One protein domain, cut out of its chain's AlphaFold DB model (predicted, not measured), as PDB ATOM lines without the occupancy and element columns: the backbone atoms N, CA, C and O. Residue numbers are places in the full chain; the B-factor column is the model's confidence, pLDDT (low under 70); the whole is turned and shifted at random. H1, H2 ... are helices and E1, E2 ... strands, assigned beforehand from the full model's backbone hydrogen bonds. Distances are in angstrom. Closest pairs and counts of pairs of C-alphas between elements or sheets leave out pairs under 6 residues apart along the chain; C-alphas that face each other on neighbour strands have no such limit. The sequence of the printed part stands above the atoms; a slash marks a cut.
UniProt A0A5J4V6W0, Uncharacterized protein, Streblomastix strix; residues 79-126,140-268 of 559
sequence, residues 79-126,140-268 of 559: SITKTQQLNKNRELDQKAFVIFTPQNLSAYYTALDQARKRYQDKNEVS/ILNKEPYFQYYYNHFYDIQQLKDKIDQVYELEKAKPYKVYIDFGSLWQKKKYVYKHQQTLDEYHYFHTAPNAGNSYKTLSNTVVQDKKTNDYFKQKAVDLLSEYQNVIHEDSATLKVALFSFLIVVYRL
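AT A GLANCE: This is residues 79 to 126 and 140 to 268 of the 559 residues of an uncharacterized protein of Streblomastix strix (UniProt A0A5J4V6W0). A twisted antiparallel sheet of five strands runs the length of the domain, with its two longest strands, E2 and E5, side by side and the far end of the hairpin E2 and E3 reaching out past the helices at one end. H3 covers one face of the sheet where E2 and E5 pair, the small H4 sits on the opposite face, H5 packs beside the short strand E4, H2 packs chiefly on E3, and H1 is set off from the sheet. The printed part has 177 residues with five named helices and five named strands, in the order H1 H2 E1 H3 E2 E3 H4 E4 H5 E5, and its class is mixed, helices and strands. The sheet is branched, with the neighbour pairs E1 and E5, E2 and E3, E2 and E4, and E2 and E5. The whole is compact, with a radius of gyration of the C-alphas of 17.7 A, and spans 66 by 32 by 32 A, the tip of the hairpin lying at one end of the longest span.

HOW THE PARTS SIT: E2, residues 176 to 194, has three neighbours: E3, residues 197 to 207, and E4, residues 221 to 223, lie on one side of it, and E5, residues 253 to 267, on the other side. The pairing is staggered: E2 pairs with E4 over 176 to 178, with E5 over 176 to 188 and with E3 over 184 to 194. E2 and E3 form a hairpin, with N 188 and O 203 2.8 A apart, within hydrogen-bond range. Also within that range are N 181 and O 262 of E2 and E5, at 3.0 A, and N 176 and O 223 of E2 and E4, at 2.9 A. E1, residues 147 to 151, is an edge strand antiparallel to E5, with N 149 and O 263 2.8 A apart. E5 bends by 75 degrees at residue 257. H3, residues 157 to 171, is on the sheet at a height of 8.7 A, over E2 and E5, and runs along the strands at 24 degrees to E2 on the local plane. H4, residues 211 to 214, is on the opposite face; its closest C-alpha to E2 is that of Ser 214, 5.5 A from that of Tyr 179. H5, residues 226 to 242, stands only just at the sheet's level, with a height of 3.7 A. H3 and H5 touch, closest at the C-alphas of Lys 161 and Lys 233, 6.1 A apart, and run opposite ways at a tilt of 36 degrees, only just steep. H2, residues 105 to 116, is on the sheet over E2 and E3; its closest C-alphas with E3 are those of Ala 111 and Tyr 204, 6.1 A apart. H1, residues 79 to 87, is not on the sheet and is apart from H3 only just, at 8.3 A. In H1, H2 and H3 every O i to N i+4 pair is within hydrogen-bond range; in H5 11 of 13 are, and H4 is too short for such a pair.

IN THESE COORDINATES: E2 is 56.2 A long, from C-alpha 176 at (283.940, 180.275, 147.831) to C-alpha 194 at (252.148, 135.196, 137.022). E5 measures 36.9 A and E3 32.1 A, while E1 and E4 are shorter. H5 is 24.9 A long, H3 21.4 A and H2 16.4 A. H1 begins at C-alpha 79, (260.752, 161.830, 157.111), and H4 has four residues.

THE WHOLE: The C-alphas farthest apart, those of Ala 173 and Gln 196, are 66.8 A apart. Residues 127 to 139 are not printed, and C-alphas 126 and 140 are 13.4 A apart across this cut. The link from H1 to H2, residues 88 to 104, is long; its residues 97 to 98 pair antiparallel with residues 257 to 258 of E5. The mean pLDDT of the printed part is 71.3, and 68 residues are under 70, among them residues 118 to 126, 140 to 147, 210 to 225 and 241 to 253.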
ATOM      1  N   SER A  79     259.520 162.444 157.638       52.97
ATOM      2  CA  SER A  79     260.752 161.830 157.111       52.97
ATOM      3  C   SER A  79     261.723 161.472 158.230       52.97
ATOM      4  O   SER A  79     262.338 160.411 158.174       52.97
ATOM      5  N   ILE A  80     261.806 162.296 159.280       60.22
ATOM      6  CA  ILE A  80     262.604 162.022 160.481       60.22
ATOM      7  C   ILE A  80     262.048 160.784 161.183       60.22
ATOM      8  O   ILE A  80     262.796 159.843 161.422       60.22
ATOM      9  N   THR A  81     260.734 160.715 161.404       65.06
ATOM     10  CA  THR A  81     260.092 159.548 162.027       65.06
ATOM     11  C   THR A  81     260.262 158.278 161.187       65.06
ATOM     12  O   THR A  81     260.610 157.232 161.730       65.06
ATOM     13  N   LYS A  82     260.101 158.346 159.858       71.94
ATOM     14  CA  LYS A  82     260.334 157.200 158.949       71.94
ATOM     15  C   LYS A  82     261.795 156.756 158.945       71.94
ATOM     16  O   LYS A  82     262.072 155.560 158.982       71.94
ATOM     17  N   THR A  83     262.719 157.713 158.935       74.94
ATOM     18  CA  THR A  83     264.163 157.473 159.006       74.94
ATOM     19  C   THR A  83     264.530 156.812 160.330       74.94
ATOM     20  O   THR A  83     265.159 155.760 160.332       74.94
ATOM     21  N   GLN A  84     264.062 157.354 161.456       77.88
ATOM     22  CA  GLN A  84     264.265 156.785 162.788       77.88
ATOM     23  C   GLN A  84     263.670 155.378 162.910       77.88
ATOM     24  O   GLN A  84     264.316 154.494 163.463       77.88
ATOM     25  N   GLN A  85     262.468 155.146 162.373       78.88
ATOM     26  CA  GLN A  85     261.820 153.833 162.388       78.88
ATOM     27  C   GLN A  85     262.584 152.801 161.556       78.88
ATOM     28  O   GLN A  85     262.812 151.691 162.037       78.88
ATOM     29  N   LEU A  86     262.988 153.149 160.330       81.38
ATOM     30  CA  LEU A  86     263.674 152.215 159.439       81.38
ATOM     31  C   LEU A  86     265.112 151.932 159.896       81.38
ATOM     32  O   LEU A  86     265.561 150.788 159.822       81.38
ATOM     33  N   ASN A  87     265.801 152.948 160.423       82.94
ATOM     34  CA  ASN A  87     267.191 152.861 160.876       82.94
ATOM     35  C   ASN A  87     267.334 152.309 162.307       82.94
ATOM     36  O   ASN A  87     268.460 152.098 162.774       82.94
ATOM     37  N   LYS A  88     266.228 152.076 163.028       83.12
ATOM     38  CA  LYS A  88     266.255 151.550 164.398       83.12
ATOM     39  C   LYS A  88     266.934 150.178 164.430       83.12
ATOM     40  O   LYS A  88     266.527 149.265 163.717       83.12
ATOM     41  N   ASN A  89     267.940 150.029 165.294       78.75
ATOM     42  CA  ASN A  89     268.732 148.803 165.466       78.75
ATOM     43  C   ASN A  89     269.425 148.308 164.179       78.75
ATOM     44  O   ASN A  89     269.720 147.120 164.057       78.75
ATOM     45  N   ARG A  90     269.663 149.200 163.210       82.06
ATOM     46  CA  ARG A  90     270.430 148.906 161.995       82.06
ATOM     47  C   ARG A  90     271.888 149.314 162.161       82.06
ATOM     48  O   ARG A  90     272.186 150.313 162.820       82.06
ATOM     49  N   GLU A  91     272.773 148.555 161.526       82.38
ATOM     50  CA  GLU A  91     274.181 148.924 161.359       82.38
ATOM     51  C   GLU A  91     274.308 150.186 160.497       82.38
ATOM     52  O   GLU A  91     273.397 150.509 159.730       82.38
ATOM     53  N   LEU A  92     275.420 150.914 160.634       79.31
ATOM     54  CA  LEU A  92     275.664 152.187 159.945       79.31
ATOM     55  C   LEU A  92     275.451 152.073 158.423       79.31
ATOM     56  O   LEU A  92     274.715 152.871 157.838       79.31
ATOM     57  N   ASP A  93     275.968 151.001 157.829       80.06
ATOM     58  CA  ASP A  93     275.909 150.699 156.393       80.06
ATOM     59  C   ASP A  93     274.498 150.359 155.898       80.06
ATOM     60  O   ASP A  93     274.242 150.294 154.693       80.06
ATOM     61  N   GLN A  94     273.547 150.189 156.813       82.31
ATOM     62  CA  GLN A  94     272.136 149.969 156.516       82.31
ATOM     63  C   GLN A  94     271.275 151.201 156.818       82.31
ATOM     64  O   GLN A  94     270.074 151.180 156.550       82.31
ATOM     65  N   LYS A  95     271.857 152.285 157.348       87.81
ATOM     66  CA  LYS A  95     271.133 153.536 157.596       87.81
ATOM     67  C   LYS A  95     271.132 154.420 156.360       87.81
ATOM     68  O   LYS A  95     272.167 154.596 155.721       87.81
ATOM     69  N   ALA A  96     269.988 155.019 156.056       89.06
ATOM     70  CA  ALA A  96     269.854 156.039 155.018       89.06
ATOM     71  C   ALA A  96     268.796 157.071 155.424       89.06
ATOM     72  O   ALA A  96     267.959 156.792 156.286       89.06
ATOM     73  N   PHE A  97     268.808 158.248 154.807       87.75
ATOM     74  CA  PHE A  97     267.782 159.262 155.008       87.75
ATOM     75  C   PHE A  97     266.542 158.892 154.189       87.75
ATOM     76  O   PHE A  97     266.568 158.881 152.957       87.75
ATOM     77  N   VAL A  98     265.452 158.533 154.866       85.50
ATOM     78  CA  VAL A  98     264.266 157.938 154.241       85.50
ATOM     79  C   VAL A  98     263.260 159.019 153.862       85.50
ATOM     80  O   VAL A  98     262.751 159.755 154.707       85.50
ATOM     81  N   ILE A  99     262.923 159.058 152.574       76.88
ATOM     82  CA  ILE A  99     261.903 159.945 152.004       76.88
ATOM     83  C   ILE A  99     260.548 159.218 151.997       76.88
ATOM     84  O   ILE A  99     259.559 159.721 152.538       76.88
ATOM     85  N   PHE A 100     260.513 157.991 151.465       77.88
ATOM     86  CA  PHE A 100     259.325 157.132 151.441       77.88
ATOM     87  C   PHE A 100     259.652 155.718 151.914       77.88
ATOM     88  O   PHE A 100     260.719 155.185 151.617       77.88
ATOM     89  N   THR A 101     258.699 155.082 152.601       82.25
ATOM     90  CA  THR A 101     258.845 153.707 153.088       82.25
ATOM     91  C   THR A 101     259.010 152.729 151.914       82.25
ATOM     92  O   THR A 101     258.092 152.621 151.088       82.25
ATOM     93  N   PRO A 102     260.139 152.001 151.823       84.12
ATOM     94  CA  PRO A 102     260.352 151.020 150.764       84.12
ATOM     95  C   PRO A 102     259.362 149.855 150.881       84.12
ATOM     96  O   PRO A 102     259.129 149.335 151.970       84.12
ATOM     97  N   GLN A 103     258.804 149.417 149.754       84.12
ATOM     98  CA  GLN A 103     257.837 148.313 149.705       84.12
ATOM     99  C   GLN A 103     258.487 146.922 149.813       84.12
ATOM    100  O   GLN A 103     257.879 145.997 150.341       84.12
ATOM    101  N   ASN A 104     259.729 146.757 149.347       86.62
ATOM    102  CA  ASN A 104     260.506 145.526 149.485       86.62
ATOM    103  C   ASN A 104     261.858 145.832 150.144       86.62
ATOM    104  O   ASN A 104     262.817 146.246 149.491       86.62
ATOM    105  N   LEU A 105     261.920 145.597 151.458       86.75
ATOM    106  CA  LEU A 105     263.082 145.899 152.294       86.75
ATOM    107  C   LEU A 105     264.336 145.108 151.903       86.75
ATOM    108  O   LEU A 105     265.430 145.660 151.936       86.75
ATOM    109  N   SER A 106     264.198 143.840 151.508       87.94
ATOM    110  CA  SER A 106     265.350 143.005 151.134       87.94
ATOM    111  C   SER A 106     266.042 143.537 149.874       87.94
ATOM    112  O   SER A 106     267.256 143.758 149.851       87.94
ATOM    113  N   ALA A 107     265.250 143.841 148.841       86.88
ATOM    114  CA  ALA A 107     265.768 144.432 147.612       86.88
ATOM    115  C   ALA A 107     266.294 145.862 147.836       86.88
ATOM    116  O   ALA A 107     267.291 146.246 147.227       86.88
ATOM    117  N   TYR A 108     265.672 146.622 148.742       90.38
ATOM    118  CA  TYR A 108     266.147 147.944 149.152       90.38
ATOM    119  C   TYR A 108     267.550 147.889 149.774       90.38
ATOM    120  O   TYR A 108     268.441 148.591 149.303       90.38
ATOM    121  N   TYR A 109     267.780 147.032 150.776       90.50
ATOM    122  CA  TYR A 109     269.095 146.926 151.421       90.50
ATOM    123  C   TYR A 109     270.162 146.364 150.476       90.50
ATOM    124  O   TYR A 109     271.303 146.810 150.517       90.50
ATOM    125  N   THR A 110     269.783 145.461 149.568       89.31
ATOM    126  CA  THR A 110     270.688 144.971 148.515       89.31
ATOM    127  C   THR A 110     271.132 146.114 147.597       89.31
ATOM    128  O   THR A 110     272.311 146.229 147.273       89.31
ATOM    129  N   ALA A 111     270.202 146.983 147.191       88.56
ATOM    130  CA  ALA A 111     270.513 148.142 146.360       88.56
ATOM    131  C   ALA A 111     271.321 149.210 147.117       88.56
ATOM    132  O   ALA A 111     272.177 149.849 146.512       88.56
ATOM    133  N   LEU A 112     271.082 149.389 148.421       88.75
ATOM    134  CA  LEU A 112     271.858 150.292 149.276       88.75
ATOM    135  C   LEU A 112     273.315 149.823 149.420       88.75
ATOM    136  O   LEU A 112     274.230 150.618 149.218       88.75
ATOM    137  N   ASP A 113     273.529 148.533 149.689       87.06
ATOM    138  CA  ASP A 113     274.862 147.921 149.759       87.06
ATOM    139  C   ASP A 113     275.610 148.059 148.420       87.06
ATOM    140  O   ASP A 113     276.764 148.481 148.361       87.06
ATOM    141  N   GLN A 114     274.923 147.808 147.299       85.00
ATOM    142  CA  GLN A 114     275.483 148.039 145.963       85.00
ATOM    143  C   GLN A 114     275.824 149.513 145.704       85.00
ATOM    144  O   GLN A 114     276.874 149.801 145.129       85.00
ATOM    145  N   ALA A 115     274.968 150.440 146.143       83.56
ATOM    146  CA  ALA A 115     275.183 151.870 145.964       83.56
ATOM    147  C   ALA A 115     276.439 152.364 146.701       83.56
ATOM    148  O   ALA A 115     277.169 153.197 146.162       83.56
ATOM    149  N   ARG A 116     276.716 151.806 147.887       79.75
ATOM    150  CA  ARG A 116     277.868 152.158 148.734       79.75
ATOM    151  C   ARG A 116     279.189 151.529 148.290       79.75
ATOM    152  O   ARG A 116     280.239 152.116 148.504       79.75
ATOM    153  N   LYS A 117     279.167 150.398 147.577       74.38
ATOM    154  CA  LYS A 117     280.392 149.716 147.103       74.38
ATOM    155  C   LYS A 117     281.248 150.514 146.116       74.38
ATOM    156  O   LYS A 117     282.421 150.188 145.940       74.38
ATOM    157  N   ARG A 118     280.687 151.516 145.430       57.16
ATOM    158  CA  ARG A 118     281.400 152.264 144.376       57.16
ATOM    159  C   ARG A 118     282.414 153.273 144.922       57.16
ATOM    160  O   ARG A 118     283.434 153.489 144.273       57.16
ATOM    161  N   TYR A 119     282.155 153.867 146.083       56.44
ATOM    162  CA  TYR A 119     283.083 154.771 146.759       56.44
ATOM    163  C   TYR A 119     283.435 154.141 148.110       56.44
ATOM    164  O   TYR A 119     282.582 154.040 148.980       56.44
ATOM    165  N   GLN A 120     284.669 153.652 148.262       51.72
ATOM    166  CA  GLN A 120     285.138 153.102 149.541       51.72
ATOM    167  C   GLN A 120     285.171 154.213 150.601       51.72
ATOM    168  O   GLN A 120     285.461 155.356 150.254       51.72
ATOM    169  N   ASP A 121     284.993 153.883 151.885       50.50
ATOM    170  CA  ASP A 121     285.083 154.851 153.001       50.50
ATOM    171  C   ASP A 121     286.438 155.576 153.072       50.50
ATOM    172  O   ASP A 121     286.560 156.638 153.666       50.50
ATOM    173  N   LYS A 122     287.461 155.057 152.380       42.78
ATOM    174  CA  LYS A 122     288.741 155.745 152.147       42.78
ATOM    175  C   LYS A 122     288.611 157.062 151.366       42.78
ATOM    176  O   LYS A 122     289.552 157.850 151.377       42.78
ATOM    177  N   ASN A 123     287.475 157.292 150.707       44.91
ATOM    178  CA  ASN A 123     287.129 158.546 150.040       44.91
ATOM    179  C   ASN A 123     286.378 159.519 150.967       44.91
ATOM    180  O   ASN A 123     286.152 160.663 150.579       44.91
ATOM    181  N   GLU A 124     285.968 159.085 152.168       47.12
ATOM    182  CA  GLU A 124     285.491 160.000 153.203       47.12
ATOM    183  C   GLU A 124     286.699 160.718 153.818       47.12
ATOM    184  O   GLU A 124     287.731 160.120 154.138       47.12
ATOM    185  N   VAL A 125     286.584 162.032 153.999       45.50
ATOM    186  CA  VAL A 125     287.615 162.812 154.689       45.50
ATOM    187  C   VAL A 125     287.598 162.411 156.172       45.50
ATOM    188  O   VAL A 125     286.807 162.937 156.949       45.50
ATOM    189  N   SER A 126     288.440 161.442 156.558       36.03
ATOM    190  CA  SER A 126     288.674 161.066 157.964       36.03
ATOM    191  C   SER A 126     289.563 162.099 158.663       36.03
ATOM    192  O   SER A 126     290.573 162.524 158.092       36.03
ATOM    193  N   ILE A 140     294.490 163.754 146.341       33.34
ATOM    194  CA  ILE A 140     293.308 164.440 145.835       33.34
ATOM    195  C   ILE A 140     293.039 163.820 144.463       33.34
ATOM    196  O   ILE A 140     293.712 164.129 143.478       33.34
ATOM    197  N   LEU A 141     292.057 162.923 144.392       29.50
ATOM    198  CA  LEU A 141     291.452 162.465 143.141       29.50
ATOM    199  C   LEU A 141     290.648 163.619 142.519       29.50
ATOM    200  O   LEU A 141     289.426 163.569 142.491       29.50
ATOM    201  N   ASN A 142     291.337 164.692 142.126       32.28
ATOM    202  CA  ASN A 142     290.983 165.619 141.054       32.28
ATOM    203  C   ASN A 142     291.903 166.842 141.090       32.28
ATOM    204  O   ASN A 142     291.834 167.669 141.993       32.28
ATOM    205  N   LYS A 143     292.711 167.007 140.040       34.81
ATOM    206  CA  LYS A 143     293.375 168.273 139.691       34.81
ATOM    207  C   LYS A 143     292.374 169.256 139.053       34.81
ATOM    208  O   LYS A 143     292.666 169.876 138.038       34.81
ATOM    209  N   GLU A 144     291.158 169.315 139.585       39.28
ATOM    210  CA  GLU A 144     290.079 170.173 139.087       39.28
ATOM    211  C   GLU A 144     289.972 171.434 139.972       39.28
ATOM    212  O   GLU A 144     290.388 171.396 141.128       39.28
ATOM    213  N   PRO A 145     289.440 172.566 139.472       47.12
ATOM    214  CA  PRO A 145     289.409 173.868 140.169       47.12
ATOM    215  C   PRO A 145     288.421 173.926 141.350       47.12
ATOM    216  O   PRO A 145     287.931 174.994 141.726       47.12
ATOM    217  N   TYR A 146     288.071 172.771 141.909       56.09
ATOM    218  CA  TYR A 146     287.107 172.615 142.978       56.09
ATOM    219  C   TYR A 146     287.437 171.414 143.864       56.09
ATOM    220  O   TYR A 146     287.933 170.383 143.411       56.09
ATOM    221  N   PHE A 147     287.101 171.543 145.141       65.44
ATOM    222  CA  PHE A 147     287.250 170.521 146.163       65.44
ATOM    223  C   PHE A 147     285.946 169.745 146.313       65.44
ATOM    224  O   PHE A 147     284.853 170.312 146.291       65.44
ATOM    225  N   GLN A 148     286.062 168.430 146.463       70.56
ATOM    226  CA  GLN A 148     284.933 167.526 146.651       70.56
ATOM    227  C   GLN A 148     284.992 166.927 148.056       70.56
ATOM    228  O   GLN A 148     285.932 166.210 148.390       70.56
ATOM    229  N   TYR A 149     283.962 167.179 148.859       78.19
ATOM    230  CA  TYR A 149     283.771 166.575 150.174       78.19
ATOM    231  C   TYR A 149     282.652 165.548 150.072       78.19
ATOM    232  O   TYR A 149     281.464 165.884 150.052       78.19
ATOM    233  N   TYR A 150     283.048 164.286 149.942       80.81
ATOM    234  CA  TYR A 150     282.123 163.170 149.834       80.81
ATOM    235  C   TYR A 150     281.797 162.586 151.210       80.81
ATOM    236  O   TYR A 150     282.689 162.342 152.023       80.81
ATOM    237  N   TYR A 151     280.513 162.321 151.438       84.69
ATOM    238  CA  TYR A 151     280.006 161.689 152.651       84.69
ATOM    239  C   TYR A 151     279.145 160.487 152.258       84.69
ATOM    240  O   TYR A 151     278.033 160.649 151.745       84.69
ATOM    241  N   ASN A 152     279.668 159.277 152.479       83.38
ATOM    242  CA  ASN A 152     279.083 158.006 152.031       83.38
ATOM    243  C   ASN A 152     277.848 157.604 152.856       83.38
ATOM    244  O   ASN A 152     277.002 156.811 152.428       83.38
ATOM    245  N   HIS A 153     277.731 158.192 154.046       86.25
ATOM    246  CA  HIS A 153     276.673 157.928 155.003       86.25
ATOM    247  C   HIS A 153     275.822 159.169 155.221       86.25
ATOM    248  O   HIS A 153     276.265 160.112 155.868       86.25
ATOM    249  N   PHE A 154     274.584 159.138 154.727       88.75
ATOM    250  CA  PHE A 154     273.581 160.158 155.006       88.75
ATOM    251  C   PHE A 154     272.322 159.540 155.594       88.75
ATOM    252  O   PHE A 154     271.642 158.760 154.931       88.75
ATOM    253  N   TYR A 155     272.016 159.881 156.841       87.12
ATOM    254  CA  TYR A 155     270.837 159.365 157.542       87.12
ATOM    255  C   TYR A 155     270.259 160.327 158.581       87.12
ATOM    256  O   TYR A 155     269.271 159.989 159.231       87.12
ATOM    257  N   ASP A 156     270.845 161.512 158.737       84.50
ATOM    258  CA  ASP A 156     270.392 162.527 159.678       84.50
ATOM    259  C   ASP A 156     270.576 163.926 159.079       84.50
ATOM    260  O   ASP A 156     271.604 164.237 158.483       84.50
ATOM    261  N   ILE A 157     269.571 164.784 159.243       82.88
ATOM    262  CA  ILE A 157     269.632 166.178 158.794       82.88
ATOM    263  C   ILE A 157     270.689 166.941 159.593       82.88
ATOM    264  O   ILE A 157     271.346 167.817 159.033       82.88
ATOM    265  N   GLN A 158     270.883 166.614 160.877       84.25
ATOM    266  CA  GLN A 158     271.908 167.284 161.673       84.25
ATOM    267  C   GLN A 158     273.307 166.989 161.121       84.25
ATOM    268  O   GLN A 158     274.089 167.915 160.939       84.25
ATOM    269  N   GLN A 159     273.559 165.748 160.696       86.88
ATOM    270  CA  GLN A 159     274.794 165.374 160.005       86.88
ATOM    271  C   GLN A 159     275.047 166.249 158.768       86.88
ATOM    272  O   GLN A 159     276.163 166.719 158.576       86.88
ATOM    273  N   LEU A 160     274.026 166.513 157.945       86.12
ATOM    274  CA  LEU A 160     274.162 167.407 156.791       86.12
ATOM    275  C   LEU A 160     274.568 168.826 157.218       86.12
ATOM    276  O   LEU A 160     275.501 169.395 156.652       86.12
ATOM    277  N   LYS A 161     273.897 169.388 158.230       86.75
ATOM    278  CA  LYS A 161     274.194 170.735 158.745       86.75
ATOM    279  C   LYS A 161     275.614 170.833 159.302       86.75
ATOM    280  O   LYS A 161     276.332 171.767 158.952       86.75
ATOM    281  N   ASP A 162     276.017 169.849 160.100       88.38
ATOM    282  CA  ASP A 162     277.338 169.788 160.726       88.38
ATOM    283  C   ASP A 162     278.443 169.639 159.675       88.38
ATOM    284  O   ASP A 162     279.500 170.258 159.786       88.38
ATOM    285  N   LYS A 163     278.202 168.851 158.617       88.19
ATOM    286  CA  LYS A 163     279.155 168.704 157.510       88.19
ATOM    287  C   LYS A 163     279.284 169.971 156.665       88.19
ATOM    288  O   LYS A 163     280.395 170.291 156.256       88.19
ATOM    289  N   ILE A 164     278.205 170.728 156.459       88.62
ATOM    290  CA  ILE A 164     278.276 172.046 155.808       88.62
ATOM    291  C   ILE A 164     279.111 173.022 156.650       88.62
ATOM    292  O   ILE A 164     280.008 173.671 156.117       88.62
ATOM    293  N   ASP A 165     278.876 173.084 157.964       88.44
ATOM    294  CA  ASP A 165     279.681 173.920 158.867       88.44
ATOM    295  C   ASP A 165     281.153 173.501 158.896       88.44
ATOM    296  O   ASP A 165     282.040 174.348 158.910       88.44
ATOM    297  N   GLN A 166     281.425 172.200 158.851       84.19
ATOM    298  CA  GLN A 166     282.782 171.678 158.762       84.19
ATOM    299  C   GLN A 166     283.493 172.110 157.475       84.19
ATOM    300  O   GLN A 166     284.654 172.511 157.537       84.19
ATOM    301  N   VAL A 167     282.820 172.048 156.324       83.56
ATOM    302  CA  VAL A 167     283.382 172.547 155.060       83.56
ATOM    303  C   VAL A 167     283.653 174.049 155.146       83.56
ATOM    304  O   VAL A 167     284.710 174.498 154.709       83.56
ATOM    305  N   TYR A 168     282.765 174.818 155.780       83.12
ATOM    306  CA  TYR A 168     283.005 176.237 156.037       83.12
ATOM    307  C   TYR A 168     284.250 176.486 156.880       83.12
ATOM    308  O   TYR A 168     285.080 177.299 156.493       83.12
ATOM    309  N   GLU A 169     284.447 175.770 157.984       81.44
ATOM    310  CA  GLU A 169     285.644 175.953 158.812       81.44
ATOM    311  C   GLU A 169     286.950 175.645 158.060       81.44
ATOM    312  O   GLU A 169     287.961 176.299 158.315       81.44
ATOM    313  N   LEU A 170     286.917 174.699 157.113       74.25
ATOM    314  CA  LEU A 170     288.059 174.358 156.260       74.25
ATOM    315  C   LEU A 170     288.340 175.424 155.187       74.25
ATOM    316  O   LEU A 170     289.500 175.674 154.869       74.25
ATOM    317  N   GLU A 171     287.299 176.060 154.646       68.31
ATOM    318  CA  GLU A 171     287.397 176.896 153.442       68.31
ATOM    319  C   GLU A 171     287.220 178.407 153.703       68.31
ATOM    320  O   GLU A 171     287.555 179.218 152.843       68.31
ATOM    321  N   LYS A 172     286.791 178.825 154.907       66.69
ATOM    322  CA  LYS A 172     286.483 180.228 155.288       66.69
ATOM    323  C   LYS A 172     287.624 181.238 155.132       66.69
ATOM    324  O   LYS A 172     287.393 182.434 155.286       66.69
ATOM    325  N   ALA A 173     288.854 180.786 154.880       53.97
ATOM    326  CA  ALA A 173     290.000 181.665 154.655       53.97
ATOM    327  C   ALA A 173     289.798 182.588 153.441       53.97
ATOM    328  O   ALA A 173     290.356 183.684 153.399       53.97
ATOM    329  N   LYS A 174     289.003 182.151 152.458       55.03
ATOM    330  CA  LYS A 174     288.584 182.947 151.302       55.03
ATOM    331  C   LYS A 174     287.102 182.687 151.037       55.03
ATOM    332  O   LYS A 174     286.622 181.604 151.359       55.03
ATOM    333  N   PRO A 175     286.365 183.626 150.424       55.94
ATOM    334  CA  PRO A 175     285.028 183.306 149.959       55.94
ATOM    335  C   PRO A 175     285.092 182.195 148.896       55.94
ATOM    336  O   PRO A 175     286.123 182.027 148.239       55.94
ATOM    337  N   TYR A 176     284.022 181.416 148.749       63.88
ATOM    338  CA  TYR A 176     283.940 180.275 147.831       63.88
ATOM    339  C   TYR A 176     282.508 180.050 147.336       63.88
ATOM    340  O   TYR A 176     281.538 180.417 147.998       63.88
ATOM    341  N   LYS A 177     282.354 179.436 146.159       69.44
ATOM    342  CA  LYS A 177     281.052 178.926 145.698       69.44
ATOM    343  C   LYS A 177     280.877 177.497 146.183       69.44
ATOM    344  O   LYS A 177     281.823 176.714 146.143       69.44
ATOM    345  N   VAL A 178     279.672 177.147 146.613       74.25
ATOM    346  CA  VAL A 178     279.387 175.805 147.127       74.25
ATOM    347  C   VAL A 178     278.134 175.213 146.503       74.25
ATOM    348  O   VAL A 178     277.139 175.899 146.272       74.25
ATOM    349  N   TYR A 179     278.199 173.913 146.244       76.38
ATOM    350  CA  TYR A 179     277.111 173.118 145.698       76.38
ATOM    351  C   TYR A 179     276.948 171.833 146.498       76.38
ATOM    352  O   TYR A 179     277.894 171.360 147.128       76.38
ATOM    353  N   ILE A 180     275.757 171.238 146.436       79.88
ATOM    354  CA  ILE A 180     275.515 169.912 146.998       79.88
ATOM    355  C   ILE A 180     274.694 169.051 146.040       79.88
ATOM    356  O   ILE A 180     273.756 169.522 145.394       79.88
ATOM    357  N   ASP A 181     275.066 167.778 145.949       80.38
ATOM    358  CA  ASP A 181     274.307 166.746 145.246       80.38
ATOM    359  C   ASP A 181     274.117 165.514 146.141       80.38
ATOM    360  O   ASP A 181     274.936 165.227 147.019       80.38
ATOM    361  N   PHE A 182     273.033 164.774 145.916       84.88
ATOM    362  CA  PHE A 182     272.622 163.661 146.768       84.88
ATOM    363  C   PHE A 182     272.606 162.329 146.022       84.88
ATOM    364  O   PHE A 182     271.942 162.147 144.997       84.88
ATOM    365  N   GLY A 183     273.256 161.338 146.629       86.94
ATOM    366  CA  GLY A 183     273.083 159.943 146.257       86.94
ATOM    367  C   GLY A 183     271.676 159.495 146.614       86.94
ATOM    368  O   GLY A 183     271.277 159.568 147.774       86.94
ATOM    369  N   SER A 184     270.918 159.030 145.626       87.88
ATOM    370  CA  SER A 184     269.510 158.664 145.790       87.88
ATOM    371  C   SER A 184     269.228 157.218 145.405       87.88
ATOM    372  O   SER A 184     269.794 156.672 144.459       87.88
ATOM    373  N   LEU A 185     268.316 156.610 146.159       88.31
ATOM    374  CA  LEU A 185     267.710 155.315 145.893       88.31
ATOM    375  C   LEU A 185     266.300 155.518 145.356       88.31
ATOM    376  O   LEU A 185     265.488 156.250 145.924       88.31
ATOM    377  N   TRP A 186     266.005 154.809 144.280       85.12
ATOM    378  CA  TRP A 186     264.761 154.896 143.545       85.12
ATOM    379  C   TRP A 186     264.069 153.545 143.547       85.12
ATOM    380  O   TRP A 186     264.704 152.514 143.350       85.12
ATOM    381  N   GLN A 187     262.760 153.559 143.748       83.81
ATOM    382  CA  GLN A 187     261.881 152.405 143.658       83.81
ATOM    383  C   GLN A 187     261.049 152.518 142.389       83.81
ATOM    384  O   GLN A 187     260.379 153.526 142.187       83.81
ATOM    385  N   LYS A 188     261.030 151.468 141.571       83.25
ATOM    386  CA  LYS A 188     260.170 151.360 140.393       83.25
ATOM    387  C   LYS A 188     259.177 150.222 140.553       83.25
ATOM    388  O   LYS A 188     259.574 149.074 140.766       83.25
ATOM    389  N   LYS A 189     257.892 150.541 140.420       78.44
ATOM    390  CA  LYS A 189     256.797 149.575 140.368       78.44
ATOM    391  C   LYS A 189     256.733 148.941 138.975       78.44
ATOM    392  O   LYS A 189     256.668 149.651 137.970       78.44
ATOM    393  N   LYS A 190     256.719 147.612 138.906       76.62
ATOM    394  CA  LYS A 190     256.454 146.836 137.693       76.62
ATOM    395  C   LYS A 190     255.274 145.902 137.911       76.62
ATOM    396  O   LYS A 190     255.159 145.257 138.947       76.62
ATOM    397  N   TYR A 191     254.424 145.809 136.897       72.50
ATOM    398  CA  TYR A 191     253.334 144.844 136.866       72.50
ATOM    399  C   TYR A 191     253.841 143.552 136.238       72.50
ATOM    400  O   TYR A 191     254.285 143.562 135.089       72.50
ATOM    401  N   VAL A 192     253.780 142.451 136.981       71.38
ATOM    402  CA  VAL A 192     254.182 141.131 136.490       71.38
ATOM    403  C   VAL A 192     252.978 140.204 136.505       71.38
ATOM    404  O   VAL A 192     252.266 140.097 137.501       71.38
ATOM    405  N   TYR A 193     252.736 139.539 135.377       59.09
ATOM    406  CA  TYR A 193     251.649 138.578 135.245       59.09
ATOM    407  C   TYR A 193     252.183 137.169 135.510       59.09
ATOM    408  O   TYR A 193     252.969 136.639 134.725       59.09
ATOM    409  N   LYS A 194     251.779 136.567 136.630       62.44
ATOM    410  CA  LYS A 194     252.148 135.196 137.022       62.44
ATOM    411  C   LYS A 194     250.884 134.457 137.458       62.44
ATOM    412  O   LYS A 194     250.091 134.997 138.217       62.44
ATOM    413  N   HIS A 195     250.694 133.226 136.977       60.06
ATOM    414  CA  HIS A 195     249.577 132.345 137.368       60.06
ATOM    415  C   HIS A 195     248.187 133.015 137.327       60.06
ATOM    416  O   HIS A 195     247.418 132.928 138.277       60.06
ATOM    417  N   GLN A 196     247.868 133.705 136.226       56.09
ATOM    418  CA  GLN A 196     246.595 134.418 136.025       56.09
ATOM    419  C   GLN A 196     246.315 135.580 137.004       56.09
ATOM    420  O   GLN A 196     245.212 136.128 137.008       56.09
ATOM    421  N   GLN A 197     247.307 136.007 137.792       51.38
ATOM    422  CA  GLN A 197     247.220 137.146 138.705       51.38
ATOM    423  C   GLN A 197     248.243 138.228 138.328       51.38
ATOM    424  O   GLN A 197     249.379 137.940 137.944       51.38
ATOM    425  N   THR A 198     247.829 139.491 138.443       60.75
ATOM    426  CA  THR A 198     248.733 140.642 138.346       60.75
ATOM    427  C   THR A 198     249.356 140.875 139.716       60.75
ATOM    428  O   THR A 198     248.641 141.181 140.668       60.75
ATOM    429  N   LEU A 199     250.676 140.731 139.809       66.31
ATOM    430  CA  LEU A 199     251.452 141.010 141.011       66.31
ATOM    431  C   LEU A 199     252.247 142.303 140.824       66.31
ATOM    432  O   LEU A 199     252.802 142.563 139.751       66.31
ATOM    433  N   ASP A 200     252.302 143.096 141.887       72.12
ATOM    434  CA  ASP A 200     253.141 144.285 141.959       72.12
ATOM    435  C   ASP A 200     254.554 143.862 142.389       72.12
ATOM    436  O   ASP A 200     254.768 143.439 143.525       72.12
ATOM    437  N   GLU A 201     255.526 143.963 141.481       80.00
ATOM    438  CA  GLU A 201     256.944 143.776 141.792       80.00
ATOM    439  C   GLU A 201     257.635 145.140 141.918       80.00
ATOM    440  O   GLU A 201     257.440 146.043 141.101       80.00
ATOM    441  N   TYR A 202     258.465 145.295 142.950       81.69
ATOM    442  CA  TYR A 202     259.218 146.522 143.213       81.69
ATOM    443  C   TYR A 202     260.703 146.273 142.991       81.69
ATOM    444  O   TYR A 202     261.289 145.367 143.588       81.69
ATOM    445  N   HIS A 203     261.316 147.085 142.136       83.94
ATOM    446  CA  HIS A 203     262.757 147.067 141.910       83.94
ATOM    447  C   HIS A 203     263.389 148.359 142.391       83.94
ATOM    448  O   HIS A 203     262.754 149.413 142.345       83.94
ATOM    449  N   TYR A 204     264.651 148.268 142.791       87.19
ATOM    450  CA  TYR A 204     265.420 149.409 143.256       87.19
ATOM    451  C   TYR A 204     266.612 149.654 142.349       87.19
ATOM    452  O   TYR A 204     267.242 148.716 141.864       87.19
ATOM    453  N   PHE A 205     266.904 150.926 142.115       86.38
ATOM    454  CA  PHE A 205     268.118 151.376 141.449       86.38
ATOM    455  C   PHE A 205     268.638 152.623 142.158       86.38
ATOM    456  O   PHE A 205     267.906 153.266 142.911       86.38
ATOM    457  N   HIS A 206     269.905 152.959 141.944       85.94
ATOM    458  CA  HIS A 206     270.542 154.080 142.620       85.94
ATOM    459  C   HIS A 206     271.199 155.030 141.623       85.94
ATOM    460  O   HIS A 206     271.656 154.634 140.551       85.94
ATOM    461  N   THR A 207     271.270 156.294 142.013       82.12
ATOM    462  CA  THR A 207     272.044 157.331 141.337       82.12
ATOM    463  C   THR A 207     273.024 157.901 142.345       82.12
ATOM    464  O   THR A 207     272.623 158.320 143.429       82.12
ATOM    465  N   ALA A 208     274.311 157.856 142.013       76.75
ATOM    466  CA  ALA A 208     275.361 158.436 142.842       76.75
ATOM    467  C   ALA A 208     275.343 159.969 142.734       76.75
ATOM    468  O   ALA A 208     274.945 160.477 141.679       76.75
ATOM    469  N   PRO A 209     275.802 160.688 143.774       74.75
ATOM    470  CA  PRO A 209     276.015 162.117 143.643       74.75
ATOM    471  C   PRO A 209     277.153 162.369 142.646       74.75
ATOM    472  O   PRO A 209     278.080 161.562 142.521       74.75
ATOM    473  N   ASN A 210     277.061 163.464 141.904       65.38
ATOM    474  CA  ASN A 210     277.964 163.791 140.814       65.38
ATOM    475  C   ASN A 210     278.247 165.299 140.782       65.38
ATOM    476  O   ASN A 210     277.328 166.107 140.657       65.38
ATOM    477  N   ALA A 211     279.528 165.676 140.797       55.00
ATOM    478  CA  ALA A 211     279.957 167.064 140.616       55.00
ATOM    479  C   ALA A 211     279.474 167.656 139.273       55.00
ATOM    480  O   ALA A 211     279.059 168.803 139.200       55.00
ATOM    481  N   GLY A 212     279.364 166.852 138.212       49.28
ATOM    482  CA  GLY A 212     278.764 167.255 136.932       49.28
ATOM    483  C   GLY A 212     277.249 167.527 136.975       49.28
ATOM    484  O   GLY A 212     276.667 167.912 135.957       49.28
ATOM    485  N   ASN A 213     276.596 167.312 138.118       47.44
ATOM    486  CA  ASN A 213     275.212 167.706 138.385       47.44
ATOM    487  C   ASN A 213     275.106 168.827 139.430       47.44
ATOM    488  O   ASN A 213     274.019 169.375 139.594       47.44
ATOM    489  N   SER A 214     276.200 169.192 140.107       41.81
ATOM    490  CA  SER A 214     276.168 170.087 141.267       41.81
ATOM    491  C   SER A 214     275.759 171.516 140.894       41.81
ATOM    492  O   SER A 214     274.982 172.132 141.616       41.81
ATOM    493  N   TYR A 215     276.139 171.996 139.703       44.47
ATOM    494  CA  TYR A 215     275.695 173.284 139.143       44.47
ATOM    495  C   TYR A 215     274.193 173.344 138.789       44.47
ATOM    496  O   TYR A 215     273.716 174.367 138.302       44.47
ATOM    497  N   LYS A 216     273.434 172.253 138.988       46.56
ATOM    498  CA  LYS A 216     272.006 172.150 138.637       46.56
ATOM    499  C   LYS A 216     271.067 172.042 139.839       46.56
ATOM    500  O   LYS A 216     269.861 172.142 139.632       46.56
ATOM    501  N   THR A 217     271.569 171.788 141.050       43.97
ATOM    502  CA  THR A 217     270.725 171.397 142.196       43.97
ATOM    503  C   THR A 217     270.542 172.473 143.261       43.97
ATOM    504  O   THR A 217     269.652 172.324 144.087       43.97
ATOM    505  N   LEU A 218     271.276 173.589 143.215       49.94
ATOM    506  CA  LEU A 218     271.030 174.768 144.052       49.94
ATOM    507  C   LEU A 218     271.431 176.059 143.339       49.94
ATOM    508  O   LEU A 218     272.314 176.062 142.486       49.94
ATOM    509  N   SER A 219     270.791 177.167 143.720       48.72
ATOM    510  CA  SER A 219     271.213 178.509 143.317       48.72
ATOM    511  C   SER A 219     272.648 178.766 143.788       48.72
ATOM    512  O   SER A 219     272.966 178.511 144.950       48.72
ATOM    513  N   ASN A 220     273.490 179.257 142.869       56.31
ATOM    514  CA  ASN A 220     274.888 179.650 143.072       56.31
ATOM    515  C   ASN A 220     275.057 180.450 144.376       56.31
ATOM    516  O   ASN A 220     274.891 181.670 144.377       56.31
ATOM    517  N   THR A 221     275.368 179.776 145.487       63.66
ATOM    518  CA  THR A 221     275.546 180.447 146.776       63.66
ATOM    519  C   THR A 221     277.024 180.694 146.991       63.66
ATOM    520  O   THR A 221     277.839 179.769 147.009       63.66
ATOM    521  N   VAL A 222     277.356 181.970 147.130       63.91
ATOM    522  CA  VAL A 222     278.684 182.431 147.506       63.91
ATOM    523  C   VAL A 222     278.729 182.457 149.020       63.91
ATOM    524  O   VAL A 222     277.960 183.181 149.650       63.91
ATOM    525  N   VAL A 223     279.609 181.654 149.598       63.47
ATOM    526  CA  VAL A 223     279.864 181.647 151.030       63.47
ATOM    527  C   VAL A 223     281.096 182.494 151.289       63.47
ATOM    528  O   VAL A 223     282.183 182.190 150.810       63.47
ATOM    529  N   GLN A 224     280.906 183.579 152.028       56.69
ATOM    530  CA  GLN A 224     281.955 184.543 152.376       56.69
ATOM    531  C   GLN A 224     282.061 184.768 153.887       56.69
ATOM    532  O   GLN A 224     283.083 185.218 154.392       56.69
ATOM    533  N   ASP A 225     280.996 184.446 154.615       61.94
ATOM    534  CA  ASP A 225     280.842 184.679 156.041       61.94
ATOM    535  C   ASP A 225     279.890 183.630 156.638       61.94
ATOM    536  O   ASP A 225     279.303 182.799 155.935       61.94
ATOM    537  N   LYS A 226     279.721 183.655 157.962       79.00
ATOM    538  CA  LYS A 226     278.850 182.692 158.641       79.00
ATOM    539  C   LYS A 226     277.386 182.813 158.196       79.00
ATOM    540  O   LYS A 226     276.710 181.798 158.063       79.00
ATOM    541  N   LYS A 227     276.919 184.031 157.902       72.38
ATOM    542  CA  LYS A 227     275.536 184.315 157.491       72.38
ATOM    543  C   LYS A 227     275.205 183.654 156.149       72.38
ATOM    544  O   LYS A 227     274.175 183.000 156.014       72.38
ATOM    545  N   THR A 228     276.094 183.782 155.170       65.75
ATOM    546  CA  THR A 228     275.969 183.167 153.841       65.75
ATOM    547  C   THR A 228     276.115 181.645 153.890       65.75
ATOM    548  O   THR A 228     275.400 180.940 153.177       65.75
ATOM    549  N   ASN A 229     276.948 181.116 154.792       79.56
ATOM    550  CA  ASN A 229     277.004 179.680 155.066       79.56
ATOM    551  C   ASN A 229     275.695 179.143 155.680       79.56
ATOM    552  O   ASN A 229     275.188 178.102 155.262       79.56
ATOM    553  N   ASP A 230     275.115 179.858 156.646       78.62
ATOM    554  CA  ASP A 230     273.838 179.476 157.257       78.62
ATOM    555  C   ASP A 230     272.676 179.566 156.254       78.62
ATOM    556  O   ASP A 230     271.789 178.710 156.250       78.62
ATOM    557  N   TYR A 231     272.722 180.530 155.331       74.88
ATOM    558  CA  TYR A 231     271.801 180.595 154.197       74.88
ATOM    559  C   TYR A 231     271.933 179.375 153.268       74.88
ATOM    560  O   TYR A 231     270.927 178.741 152.941       74.88
ATOM    561  N   PHE A 232     273.159 178.988 152.892       78.38
ATOM    562  CA  PHE A 232     273.396 177.776 152.096       78.38
ATOM    563  C   PHE A 232     272.878 176.517 152.807       78.38
ATOM    564  O   PHE A 232     272.205 175.683 152.200       78.38
ATOM    565  N   LYS A 233     273.131 176.407 154.113       81.31
ATOM    566  CA  LYS A 233     272.638 175.320 154.964       81.31
ATOM    567  C   LYS A 233     271.113 175.228 154.942       81.31
ATOM    568  O   LYS A 233     270.581 174.129 154.790       81.31
ATOM    569  N   GLN A 234     270.411 176.357 155.052       73.12
ATOM    570  CA  GLN A 234     268.951 176.382 154.963       73.12
ATOM    571  C   GLN A 234     268.473 175.919 153.582       73.12
ATOM    572  O   GLN A 234     267.621 175.038 153.496       73.12
ATOM    573  N   LYS A 235     269.086 176.412 152.503       72.44
ATOM    574  CA  LYS A 235     268.744 175.995 151.136       72.44
ATOM    575  C   LYS A 235     268.980 174.505 150.882       72.44
ATOM    576  O   LYS A 235     268.167 173.861 150.221       72.44
ATOM    577  N   ALA A 236     270.060 173.939 151.419       77.69
ATOM    578  CA  ALA A 236     270.333 172.507 151.322       77.69
ATOM    579  C   ALA A 236     269.252 171.667 152.028       77.69
ATOM    580  O   ALA A 236     268.898 170.591 151.547       77.69
ATOM    581  N   VAL A 237     268.700 172.164 153.141       76.38
ATOM    582  CA  VAL A 237     267.563 171.538 153.833       76.38
ATOM    583  C   VAL A 237     266.273 171.690 153.026       76.38
ATOM    584  O   VAL A 237     265.539 170.713 152.877       76.38
ATOM    585  N   ASP A 238     266.012 172.868 152.462       69.06
ATOM    586  CA  ASP A 238     264.821 173.122 151.643       69.06
ATOM    587  C   ASP A 238     264.770 172.187 150.420       69.06
ATOM    588  O   ASP A 238     263.716 171.626 150.113       69.06
ATOM    589  N   LEU A 239     265.919 171.913 149.790       72.06
ATOM    590  CA  LEU A 239     266.043 170.973 148.668       72.06
ATOM    591  C   LEU A 239     265.572 169.548 149.020       72.06
ATOM    592  O   LEU A 239     265.017 168.840 148.174       72.06
ATOM    593  N   LEU A 240     265.729 169.113 150.275       72.94
ATOM    594  CA  LEU A 240     265.211 167.811 150.716       72.94
ATOM    595  C   LEU A 240     263.680 167.745 150.623       72.94
ATOM    596  O   LEU A 240     263.135 166.672 150.349       72.94
ATOM    597  N   SER A 241     263.002 168.882 150.809       64.25
ATOM    598  CA  SER A 241     261.546 168.995 150.671       64.25
ATOM    599  C   SER A 241     261.106 168.831 149.218       64.25
ATOM    600  O   SER A 241     260.082 168.206 148.940       64.25
ATOM    601  N   GLU A 242     261.909 169.302 148.262       62.91
ATOM    602  CA  GLU A 242     261.624 169.114 146.835       62.91
ATOM    603  C   GLU A 242     261.666 167.635 146.432       62.91
ATOM    604  O   GLU A 242     260.825 167.169 145.661       62.91
ATOM    605  N   TYR A 243     262.599 166.867 146.999       67.56
ATOM    606  CA  TYR A 243     262.724 165.427 146.759       67.56
ATOM    607  C   TYR A 243     261.600 164.580 147.358       67.56
ATOM    608  O   TYR A 243     261.483 163.399 147.029       67.56
ATOM    609  N   GLN A 244     260.767 165.168 148.213       58.78
ATOM    610  CA  GLN A 244     259.593 164.521 148.790       58.78
ATOM    611  C   GLN A 244     258.329 164.707 147.938       58.78
ATOM    612  O   GLN A 244     257.265 164.192 148.289       58.78
ATOM    613  N   ASN A 245     258.432 165.388 146.792       55.38
ATOM    614  CA  ASN A 245     257.343 165.491 145.832       55.38
ATOM    615  C   ASN A 245     257.247 164.226 144.966       55.38
ATOM    616  O   ASN A 245     258.191 163.825 144.297       55.38
ATOM    617  N   VAL A 246     256.062 163.606 144.940       48.25
ATOM    618  CA  VAL A 246     255.784 162.332 144.236       48.25
ATOM    619  C   VAL A 246     255.706 162.502 142.704       48.25
ATOM    620  O   VAL A 246     255.599 161.528 141.964       48.25
ATOM    621  N   ILE A 247     255.759 163.737 142.200       43.53
ATOM    622  CA  ILE A 247     255.601 164.062 140.777       43.53
ATOM    623  C   ILE A 247     256.976 163.997 140.095       43.53
ATOM    624  O   ILE A 247     257.583 165.014 139.768       43.53
ATOM    625  N   HIS A 248     257.487 162.784 139.908       46.72
ATOM    626  CA  HIS A 248     258.629 162.524 139.031       46.72
ATOM    627  C   HIS A 248     258.160 161.942 137.684       46.72
ATOM    628  O   HIS A 248     256.976 161.676 137.500       46.72
ATOM    629  N   GLU A 249     259.087 161.816 136.727       42.22
ATOM    630  CA  GLU A 249     258.876 161.576 135.282       42.22
ATOM    631  C   GLU A 249     257.823 160.512 134.898       42.22
ATOM    632  O   GLU A 249     257.235 160.605 133.819       42.22
ATOM    633  N   ASP A 250     257.561 159.516 135.752       48.56
ATOM    634  CA  ASP A 250     256.487 158.537 135.583       48.56
ATOM    635  C   ASP A 250     255.778 158.225 136.921       48.56
ATOM    636  O   ASP A 250     256.351 158.345 138.001       48.56
ATOM    637  N   SER A 251     254.510 157.790 136.870       57.84
ATOM    638  CA  SER A 251     253.711 157.445 138.065       57.84
ATOM    639  C   SER A 251     254.142 156.145 138.761       57.84
ATOM    640  O   SER A 251     253.496 155.703 139.713       57.84
ATOM    641  N   ALA A 252     255.205 155.500 138.272       64.44
ATOM    642  CA  ALA A 252     255.684 154.206 138.738       64.44
ATOM    643  C   ALA A 252     257.024 154.297 139.482       64.44
ATOM    644  O   ALA A 252     257.447 153.293 140.060       64.44
ATOM    645  N   THR A 253     257.685 155.456 139.478       69.75
ATOM    646  CA  THR A 253     259.030 155.650 140.023       69.75
ATOM    647  C   THR A 253     259.001 156.633 141.191       69.75
ATOM    648  O   THR A 253     258.426 157.712 141.104       69.75
ATOM    649  N   LEU A 254     259.639 156.255 142.298       74.62
ATOM    650  CA  LEU A 254     259.622 156.997 143.556       74.62
ATOM    651  C   LEU A 254     261.029 157.081 144.146       74.62
ATOM    652  O   LEU A 254     261.691 156.054 144.293       74.62
ATOM    653  N   LYS A 255     261.487 158.275 144.530       80.38
ATOM    654  CA  LYS A 255     262.770 158.450 145.227       80.38
ATOM    655  C   LYS A 255     262.616 158.082 146.701       80.38
ATOM    656  O   LYS A 255     262.150 158.890 147.487       80.38
ATOM    657  N   VAL A 256     262.975 156.864 147.088       83.50
ATOM    658  CA  VAL A 256     262.669 156.320 148.424       83.50
ATOM    659  C   VAL A 256     263.631 156.772 149.518       83.50
ATOM    660  O   VAL A 256     263.202 156.934 150.659       83.50
ATOM    661  N   ALA A 257     264.907 156.987 149.203       87.62
ATOM    662  CA  ALA A 257     265.903 157.376 150.198       87.62
ATOM    663  C   ALA A 257     267.077 158.136 149.579       87.62
ATOM    664  O   ALA A 257     267.343 158.021 148.381       87.62
ATOM    665  N   LEU A 258     267.799 158.868 150.422       89.69
ATOM    666  CA  LEU A 258     269.099 159.456 150.130       89.69
ATOM    667  C   LEU A 258     270.141 158.741 150.988       89.69
ATOM    668  O   LEU A 258     269.940 158.594 152.190       89.69
ATOM    669  N   PHE A 259     271.215 158.251 150.374       89.19
ATOM    670  CA  PHE A 259     272.190 157.396 151.065       89.19
ATOM    671  C   PHE A 259     273.541 158.068 151.304       89.19
ATOM    672  O   PHE A 259     274.229 157.685 152.248       89.19
ATOM    673  N   SER A 260     273.891 159.061 150.482       87.75
ATOM    674  CA  SER A 260     275.145 159.819 150.526       87.75
ATOM    675  C   SER A 260     274.904 161.254 150.050       87.75
ATOM    676  O   SER A 260     273.910 161.522 149.366       87.75
ATOM    677  N   PHE A 261     275.837 162.161 150.313       87.25
ATOM    678  CA  PHE A 261     275.865 163.482 149.680       87.25
ATOM    679  C   PHE A 261     277.294 163.912 149.354       87.25
ATOM    680  O   PHE A 261     278.266 163.380 149.889       87.25
ATOM    681  N   LEU A 262     277.402 164.854 148.426       82.69
ATOM    682  CA  LEU A 262     278.650 165.421 147.941       82.69
ATOM    683  C   LEU A 262     278.555 166.937 148.049       82.69
ATOM    684  O   LEU A 262     277.685 167.520 147.407       82.69
ATOM    685  N   ILE A 263     279.446 167.562 148.817       82.81
ATOM    686  CA  ILE A 263     279.612 169.017 148.833       82.81
ATOM    687  C   ILE A 263     280.761 169.366 147.891       82.81
ATOM    688  O   ILE A 263     281.855 168.818 148.010       82.81
ATOM    689  N   VAL A 264     280.511 170.265 146.947       73.44
ATOM    690  CA  VAL A 264     281.502 170.711 145.965       73.44
ATOM    691  C   VAL A 264     281.818 172.173 146.228       73.44
ATOM    692  O   VAL A 264     280.921 173.011 146.158       73.44
ATOM    693  N   VAL A 265     283.076 172.476 146.535       70.88
ATOM    694  CA  VAL A 265     283.564 173.830 146.810       70.88
ATOM    695  C   VAL A 265     284.426 174.309 145.661       70.88
ATOM    696  O   VAL A 265     285.476 173.744 145.385       70.88
ATOM    697  N   TYR A 266     284.022 175.399 145.032       64.62
ATOM    698  CA  TYR A 266     284.820 176.109 144.047       64.62
ATOM    699  C   TYR A 266     285.484 177.284 144.757       64.62
ATOM    700  O   TYR A 266     284.816 178.261 145.119       64.62
ATOM    701  N   ARG A 267     286.798 177.180 144.982       57.75
ATOM    702  CA  ARG A 267     287.581 178.310 145.491       57.75
ATOM    703  C   ARG A 267     287.567 179.428 144.462       57.75
ATOM    704  O   ARG A 267     287.592 179.168 143.260       57.75
ATOM    705  N   LEU A 268     287.509 180.667 144.937       54.81
ATOM    706  CA  LEU A 268     287.437 181.818 144.048       54.81
ATOM    707  C   LEU A 268     288.775 182.037 143.348       54.81
ATOM    708  O   LEU A 268     289.765 182.322 144.027       54.81
TER     709      LEU A 268